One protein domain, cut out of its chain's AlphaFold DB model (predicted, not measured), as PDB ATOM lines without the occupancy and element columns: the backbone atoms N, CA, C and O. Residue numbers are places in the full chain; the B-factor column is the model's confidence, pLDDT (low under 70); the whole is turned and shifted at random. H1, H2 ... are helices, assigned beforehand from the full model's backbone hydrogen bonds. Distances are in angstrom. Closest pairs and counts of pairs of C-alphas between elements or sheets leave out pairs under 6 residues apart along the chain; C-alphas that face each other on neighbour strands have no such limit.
ATOM      1  N   VAL A   4      44.460 -30.640  37.774       80.00
ATOM      2  CA  VAL A   4      43.147 -30.025  37.542       80.00
ATOM      3  C   VAL A   4      42.016 -30.970  37.949       80.00
ATOM      4  O   VAL A   4      41.120 -30.583  38.694       80.00
ATOM      5  N   THR A   5      42.089 -32.236  37.531       81.44
ATOM      6  CA  THR A   5      41.091 -33.259  37.876       81.44
ATOM      7  C   THR A   5      41.067 -33.519  39.382       81.44
ATOM      8  O   THR A   5      40.002 -33.687  39.970       81.44
ATOM      9  N   LYS A   6      42.237 -33.498  40.033       83.00
ATOM     10  CA  LYS A   6      42.353 -33.674  41.484       83.00
ATOM     11  C   LYS A   6      41.680 -32.524  42.248       83.00
ATOM     12  O   LYS A   6      40.927 -32.777  43.182       83.00
ATOM     13  N   MET A   7      41.894 -31.281  41.815       89.56
ATOM     14  CA  MET A   7      41.254 -30.094  42.403       89.56
ATOM     15  C   MET A   7      39.733 -30.078  42.185       89.56
ATOM     16  O   MET A   7      38.995 -29.724  43.100       89.56
ATOM     17  N   GLN A   8      39.250 -30.519  41.018       85.88
ATOM     18  CA  GLN A   8      37.812 -30.642  40.748       85.88
ATOM     19  C   GLN A   8      37.123 -31.647  41.676       85.88
ATOM     20  O   GLN A   8      36.048 -31.354  42.194       85.88
ATOM     21  N   ILE A   9      37.747 -32.803  41.919       86.94
ATOM     22  CA  ILE A   9      37.206 -33.815  42.837       86.94
ATOM     23  C   ILE A   9      37.130 -33.255  44.261       86.94
ATOM     24  O   ILE A   9      36.101 -33.394  44.916       86.94
ATOM     25  N   ILE A  10      38.184 -32.576  44.723       89.50
ATOM     26  CA  ILE A  10      38.209 -31.958  46.056       89.50
ATOM     27  C   ILE A  10      37.094 -30.913  46.194       89.50
ATOM     28  O   ILE A  10      36.362 -30.928  47.182       89.50
ATOM     29  N   ALA A  11      36.914 -30.050  45.191       87.50
ATOM     30  CA  ALA A  11      35.836 -29.063  45.188       87.50
ATOM     31  C   ALA A  11      34.446 -29.724  45.254       87.50
ATOM     32  O   ALA A  11      33.594 -29.286  46.024       87.50
ATOM     33  N   PHE A  12      34.235 -30.813  44.509       86.00
ATOM     34  CA  PHE A  12      32.989 -31.584  44.543       86.00
ATOM     35  C   PHE A  12      32.691 -32.156  45.931       86.00
ATOM     36  O   PHE A  12      31.568 -32.046  46.419       86.00
ATOM     37  N   VAL A  13      33.699 -32.734  46.586       87.81
ATOM     38  CA  VAL A  13      33.550 -33.302  47.932       87.81
ATOM     39  C   VAL A  13      33.169 -32.216  48.940       87.81
ATOM     40  O   VAL A  13      32.252 -32.422  49.731       87.81
ATOM     41  N   ILE A  14      33.805 -31.044  48.884       90.88
ATOM     42  CA  ILE A  14      33.496 -29.923  49.787       90.88
ATOM     43  C   ILE A  14      32.049 -29.447  49.608       90.88
ATOM     44  O   ILE A  14      31.356 -29.221  50.597       90.88
ATOM     45  N   ILE A  15      31.574 -29.338  48.363       88.06
ATOM     46  CA  ILE A  15      30.195 -28.927  48.056       88.06
ATOM     47  C   ILE A  15      29.183 -29.927  48.629       88.06
ATOM     48  O   ILE A  15      28.190 -29.514  49.225       88.06
ATOM     49  N   ILE A  16      29.442 -31.232  48.497       85.69
ATOM     50  CA  ILE A  16      28.569 -32.277  49.051       85.69
ATOM     51  C   ILE A  16      28.535 -32.198  50.580       85.69
ATOM     52  O   ILE A  16      27.458 -32.254  51.168       85.69
ATOM     53  N   VAL A  17      29.692 -32.024  51.227       87.25
ATOM     54  CA  VAL A  17      29.781 -31.917  52.691       87.25
ATOM     55  C   VAL A  17      29.068 -30.663  53.199       87.25
ATOM     56  O   VAL A  17      28.293 -30.752  54.146       87.25
ATOM     57  N   MET A  18      29.260 -29.506  52.555       86.56
ATOM     58  CA  MET A  18      28.523 -28.291  52.919       86.56
ATOM     59  C   MET A  18      27.018 -28.449  52.707       86.56
ATOM     60  O   MET A  18      26.239 -28.067  53.579       86.56
ATOM     61  N   GLY A  19      26.609 -29.045  51.587       81.12
ATOM     62  CA  GLY A  19      25.205 -29.327  51.311       81.12
ATOM     63  C   GLY A  19      24.578 -30.232  52.371       81.12
ATOM     64  O   GLY A  19      23.458 -29.978  52.794       81.12
ATOM     65  N   ALA A  20      25.311 -31.235  52.858       81.56
ATOM     66  CA  ALA A  20      24.835 -32.161  53.887       81.56
ATOM     67  C   ALA A  20      24.679 -31.516  55.275       81.56
ATOM     68  O   ALA A  20      23.903 -32.008  56.088       81.56
ATOM     69  N   ILE A  21      25.433 -30.449  55.560       81.94
ATOM     70  CA  ILE A  21      25.371 -29.727  56.841       81.94
ATOM     71  C   ILE A  21      24.265 -28.666  56.818       81.94
ATOM     72  O   ILE A  21      23.606 -28.447  57.830       81.94
ATOM     73  N   ILE A  22      24.088 -27.983  55.684       83.00
ATOM     74  CA  ILE A  22      23.171 -26.840  55.566       83.00
ATOM     75  C   ILE A  22      21.741 -27.284  55.236       83.00
ATOM     76  O   ILE A  22      20.792 -26.636  55.674       83.00
ATOM     77  N   LEU A  23      21.569 -28.344  54.441       82.25
ATOM     78  CA  LEU A  23      20.249 -28.773  53.990       82.25
ATOM     79  C   LEU A  23      19.680 -29.863  54.901       82.25
ATOM     80  O   LEU A  23      20.356 -30.833  55.239       82.25
ATOM     81  N   ASP A  24      18.388 -29.737  55.202       82.94
ATOM     82  CA  ASP A  24      17.593 -30.823  55.770       82.94
ATOM     83  C   ASP A  24      17.659 -32.079  54.898       82.94
ATOM     84  O   ASP A  24      17.859 -32.007  53.684       82.94
ATOM     85  N   ARG A  25      17.465 -33.247  55.513       77.81
ATOM     86  CA  ARG A  25      17.711 -34.552  54.878       77.81
ATOM     87  C   ARG A  25      16.939 -34.734  53.560       77.81
ATOM     88  O   ARG A  25      17.505 -35.244  52.593       77.81
ATOM     89  N   ASP A  26      15.692 -34.265  53.504       80.00
ATOM     90  CA  ASP A  26      14.861 -34.274  52.291       80.00
ATOM     91  C   ASP A  26      15.398 -33.324  51.208       80.00
ATOM     92  O   ASP A  26      15.530 -33.692  50.037       80.00
ATOM     93  N   SER A  27      15.798 -32.116  51.606       83.31
ATOM     94  CA  SER A  27      16.372 -31.101  50.716       83.31
ATOM     95  C   SER A  27      17.750 -31.516  50.183       83.31
ATOM     96  O   SER A  27      18.078 -31.244  49.026       83.31
ATOM     97  N   PHE A  28      18.546 -32.228  50.985       84.00
ATOM     98  CA  PHE A  28      19.836 -32.781  50.578       84.00
ATOM     99  C   PHE A  28      19.681 -33.870  49.510       84.00
ATOM    100  O   PHE A  28      20.426 -33.885  48.527       84.00
ATOM    101  N   GLY A  29      18.673 -34.738  49.651       83.19
ATOM    102  CA  GLY A  29      18.335 -35.729  48.629       83.19
ATOM    103  C   GLY A  29      18.020 -35.075  47.280       83.19
ATOM    104  O   GLY A  29      18.573 -35.471  46.253       83.19
ATOM    105  N   ILE A  30      17.209 -34.013  47.287       87.62
ATOM    106  CA  ILE A  30      16.874 -33.242  46.079       87.62
ATOM    107  C   ILE A  30      18.127 -32.582  45.482       87.62
ATOM    108  O   ILE A  30      18.342 -32.650  44.270       87.62
ATOM    109  N   PHE A  31      18.987 -31.994  46.315       86.69
ATOM    110  CA  PHE A  31      20.243 -31.383  45.875       86.69
ATOM    111  C   PHE A  31      21.160 -32.381  45.152       86.69
ATOM    112  O   PHE A  31      21.680 -32.073  44.074       86.69
ATOM    113  N   LEU A  32      21.312 -33.595  45.692       86.94
ATOM    114  CA  LEU A  32      22.106 -34.651  45.058       86.94
ATOM    115  C   LEU A  32      21.529 -35.074  43.704       86.94
ATOM    116  O   LEU A  32      22.283 -35.234  42.742       86.94
ATOM    117  N   VAL A  33      20.204 -35.213  43.607       88.75
ATOM    118  CA  VAL A  33      19.530 -35.560  42.346       88.75
ATOM    119  C   VAL A  33      19.764 -34.478  41.291       88.75
ATOM    120  O   VAL A  33      20.121 -34.801  40.158       88.75
ATOM    121  N   ILE A  34      19.643 -33.198  41.655       90.25
ATOM    122  CA  ILE A  34      19.901 -32.082  40.732       90.25
ATOM    123  C   ILE A  34      21.359 -32.093  40.261       90.25
ATOM    124  O   ILE A  34      21.613 -31.991  39.058       90.25
ATOM    125  N   MET A  35      22.321 -32.264  41.174       87.25
ATOM    126  CA  MET A  35      23.737 -32.382  40.808       87.25
ATOM    127  C   MET A  35      23.976 -33.537  39.834       87.25
ATOM    128  O   MET A  35      24.683 -33.369  38.839       87.25
ATOM    129  N   PHE A  36      23.364 -34.693  40.088       88.88
ATOM    130  CA  PHE A  36      23.509 -35.862  39.232       88.88
ATOM    131  C   PHE A  36      22.937 -35.621  37.830       88.88
ATOM    132  O   PHE A  36      23.606 -35.909  36.838       88.88
ATOM    133  N   VAL A  37      21.745 -35.024  37.730       93.31
ATOM    134  CA  VAL A  37      21.119 -34.672  36.445       93.31
ATOM    135  C   VAL A  37      21.977 -33.676  35.664       93.31
ATOM    136  O   VAL A  37      22.145 -33.838  34.455       93.31
ATOM    137  N   LEU A  38      22.572 -32.682  36.332       89.94
ATOM    138  CA  LEU A  38      23.471 -31.722  35.686       89.94
ATOM    139  C   LEU A  38      24.721 -32.402  35.122       89.94
ATOM    140  O   LEU A  38      25.076 -32.152  33.970       89.94
ATOM    141  N   VAL A  39      25.364 -33.276  35.900       87.12
ATOM    142  CA  VAL A  39      26.553 -34.017  35.453       87.12
ATOM    143  C   VAL A  39      26.201 -34.957  34.305       87.12
ATOM    144  O   VAL A  39      26.879 -34.929  33.279       87.12
ATOM    145  N   ALA A  40      25.125 -35.735  34.429       87.50
ATOM    146  CA  ALA A  40      24.665 -36.644  33.384       87.50
ATOM    147  C   ALA A  40      24.307 -35.885  32.096       87.50
ATOM    148  O   ALA A  40      24.742 -36.269  31.012       87.50
ATOM    149  N   GLY A  41      23.593 -34.760  32.204       88.94
ATOM    150  CA  GLY A  41      23.257 -33.898  31.071       88.94
ATOM    151  C   GLY A  41      24.492 -33.311  30.385       88.94
ATOM    152  O   GLY A  41      24.574 -33.301  29.154       88.94
ATOM    153  N   LEU A  42      25.493 -32.879  31.160       85.56
ATOM    154  CA  LEU A  42      26.784 -32.433  30.631       85.56
ATOM    155  C   LEU A  42      27.536 -33.568  29.938       85.56
ATOM    156  O   LEU A  42      28.085 -33.345  28.861       85.56
ATOM    157  N   MET A  43      27.525 -34.772  30.512       81.75
ATOM    158  CA  MET A  43      28.188 -35.942  29.941       81.75
ATOM    159  C   MET A  43      27.539 -36.355  28.618       81.75
ATOM    160  O   MET A  43      28.248 -36.531  27.633       81.75
ATOM    161  N   VAL A  44      26.205 -36.425  28.559       85.62
ATOM    162  CA  VAL A  44      25.450 -36.724  27.330       85.62
ATOM    163  C   VAL A  44      25.713 -35.658  26.270       85.62
ATOM    164  O   VAL A  44      25.994 -35.992  25.121       85.62
ATOM    165  N   LYS A  45      25.694 -34.372  26.643       81.94
ATOM    166  CA  LYS A  45      26.002 -33.271  25.722       81.94
ATOM    167  C   LYS A  45      27.443 -33.330  25.220       81.94
ATOM    168  O   LYS A  45      27.677 -33.083  24.039       81.94
ATOM    169  N   HIS A  46      28.397 -33.652  26.091       81.00
ATOM    170  CA  HIS A  46      29.795 -33.824  25.713       81.00
ATOM    171  C   HIS A  46      29.949 -35.006  24.761       81.00
ATOM    172  O   HIS A  46      30.560 -34.850  23.714       81.00
ATOM    173  N   LEU A  47      29.327 -36.146  25.062       76.75
ATOM    174  CA  LEU A  47      29.369 -37.342  24.227       76.75
ATOM    175  C   LEU A  47      28.751 -37.078  22.845       76.75
ATOM    176  O   LEU A  47      29.362 -37.393  21.829       76.75
ATOM    177  N   TYR A  48      27.599 -36.403  22.785       75.69
ATOM    178  CA  TYR A  48      26.985 -35.976  21.522       75.69
ATOM    179  C   TYR A  48      27.869 -35.006  20.735       75.69
ATOM    180  O   TYR A  48      27.968 -35.113  19.513       75.69
ATOM    181  N   LYS A  49      28.497 -34.043  21.416       70.31
ATOM    182  CA  LYS A  49      29.377 -33.062  20.777       70.31
ATOM    183  C   LYS A  49      30.655 -33.716  20.249       70.31
ATOM    184  O   LYS A  49      31.049 -33.395  19.134       70.31
ATOM    185  N   ASP A  50      31.235 -34.653  20.994       69.00
ATOM    186  CA  ASP A  50      32.412 -35.433  20.597       69.00
ATOM    187  C   ASP A  50      32.088 -36.320  19.385       69.00
ATOM    188  O   ASP A  50      32.788 -36.282  18.378       69.00
ATOM    189  N   HIS A  51      30.938 -37.006  19.402       65.31
ATOM    190  CA  HIS A  51      30.457 -37.785  18.255       65.31
ATOM    191  C   HIS A  51      30.180 -36.921  17.019       65.31
ATOM    192  O   HIS A  51      30.500 -37.327  15.899       65.31
ATOM    193  N   LYS A  52      29.595 -35.730  17.190       60.66
ATOM    194  CA  LYS A  52      29.332 -34.814  16.073       60.66
ATOM    195  C   LYS A  52      30.626 -34.203  15.527       60.66
ATOM    196  O   LYS A  52      30.754 -34.073  14.314       60.66
ATOM    197  N   GLN A  53      31.586 -33.867  16.391       60.62
ATOM    198  CA  GLN A  53      32.908 -33.401  15.968       60.62
ATOM    199  C   GLN A  53      33.693 -34.491  15.245       60.62
ATOM    200  O   GLN A  53      34.281 -34.193  14.213       60.62
ATOM    201  N   LYS A  54      33.664 -35.740  15.725       59.38
ATOM    202  CA  LYS A  54      34.309 -36.864  15.031       59.38
ATOM    203  C   LYS A  54      33.754 -37.065  13.625       59.38
ATOM    204  O   LYS A  54      34.541 -37.109  12.690       59.38
ATOM    205  N   LYS A  55      32.425 -37.051  13.460       58.69
ATOM    206  CA  LYS A  55      31.800 -37.152  12.131       58.69
ATOM    207  C   LYS A  55      32.190 -36.008  11.192       58.69
ATOM    208  O   LYS A  55      32.453 -36.257  10.028       58.69
ATOM    209  N   GLN A  56      32.276 -34.771  11.687       58.56
ATOM    210  CA  GLN A  56      32.715 -33.640  10.858       58.56
ATOM    211  C   GLN A  56      34.205 -33.697  10.501       58.56
ATOM    212  O   GLN A  56      34.595 -33.200   9.449       58.56
ATOM    213  N   LEU A  57      35.036 -34.293  11.361       58.25
ATOM    214  CA  LEU A  57      36.463 -34.484  11.101       58.25
ATOM    215  C   LEU A  57      36.721 -35.614  10.088       58.25
ATOM    216  O   LEU A  57      37.670 -35.525   9.319       58.25
ATOM    217  N   GLU A  58      35.893 -36.662  10.104       58.09
ATOM    218  CA  GLU A  58      35.917 -37.756   9.122       58.09
ATOM    219  C   GLU A  58      35.398 -37.279   7.754       58.09
ATOM    220  O   GLU A  58      36.071 -37.472   6.748       58.09
ATOM    221  N   GLU A  59      34.288 -36.533   7.717       55.75
ATOM    222  CA  GLU A  59      33.709 -36.002   6.470       55.75
ATOM    223  C   GLU A  59      34.620 -34.966   5.775       55.75
ATOM    224  O   GLU A  59      34.664 -34.898   4.551       55.75
ATOM    225  N   ASN A  60      35.414 -34.191   6.528       56.38
ATOM    226  CA  ASN A  60      36.424 -33.290   5.946       56.38
ATOM    227  C   ASN A  60      37.671 -34.014   5.413       56.38
ATOM    228  O   ASN A  60      38.467 -33.395   4.710       56.38
ATOM    229  N   LYS A  61      37.876 -35.287   5.766       53.88
ATOM    230  CA  LYS A  61      39.009 -36.087   5.287       53.88
ATOM    231  C   LYS A  61      38.690 -36.827   3.989       53.88
ATOM    232  O   LYS A  61      39.555 -36.872   3.129       53.88
ATOM    233  N   ASP A  62      37.462 -37.316   3.827       53.38
ATOM    234  CA  ASP A  62      37.010 -38.021   2.612       53.38
ATOM    235  C   ASP A  62      36.711 -37.093   1.414       53.38
ATOM    236  O   ASP A  62      36.578 -37.552   0.287       53.38
ATOM    237  N   GLY A  63      36.596 -35.776   1.622       51.69
ATOM    238  CA  GLY A  63      36.360 -34.804   0.543       51.69
ATOM    239  C   GLY A  63      37.620 -34.295  -0.174       51.69
ATOM    240  O   GLY A  63      37.509 -33.372  -0.980       51.69
ATOM    241  N   ASN A  64      38.804 -34.821   0.159       48.44
ATOM    242  CA  ASN A  64      40.101 -34.345  -0.343       48.44
ATOM    243  C   ASN A  64      40.961 -35.453  -0.993       48.44
ATOM    244  O   ASN A  64      42.160 -35.242  -1.171       48.44
TER     245      ASN A  64
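Overview. This is residues 4 to 64 of the 65 residues of an uncharacterized protein of Thaumarchaeota archaeon (UniProt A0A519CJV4). A lopsided helical hairpin: the shorter helix H1 and the much longer H2 meet near their linked ends and spread apart as a narrow V. Residues 36 to 64, mostly of H2, stick out as one long arm, and residues 4 to 15 of H1 stand free too. The printed part has 61 residues with two named helices, H1 then H2, no named strand, and is all helix. It is extended, with a radius of gyration of the C-alphas of 18.3 A and spans of 60 by 24 by 7 A.

Along the chain. H1, residues 4 to 22, begins with C-alpha 4 at (43.147, -30.025, 37.542) and is 27.1 A long from first to last C-alpha. H2, residues 25 to 62, is 55.8 A long and ends with C-alpha 62 at (37.010, -38.021, 2.612).

Arrangement. H1 and H2 form a helical hairpin, at a shallow tilt of 25 degrees, opposite ways. They touch through residues 16 to 20 and 28 to 32 alone; the closest C-alphas, of Ala 20 and Phe 28, are 6.0 A apart. Each O i to N i+4 pair is within hydrogen-bond range in H1, and 33 of 34 in H2.

Size, cuts and confidence. The two C-alphas farthest apart, of Asp 24 and Asn 64, are 60.6 A apart. The printed part has no cut, and the link from H1 to H2 is tight. Mean pLDDT of the printed part is 78.1; residues 50 to 64 are under 70.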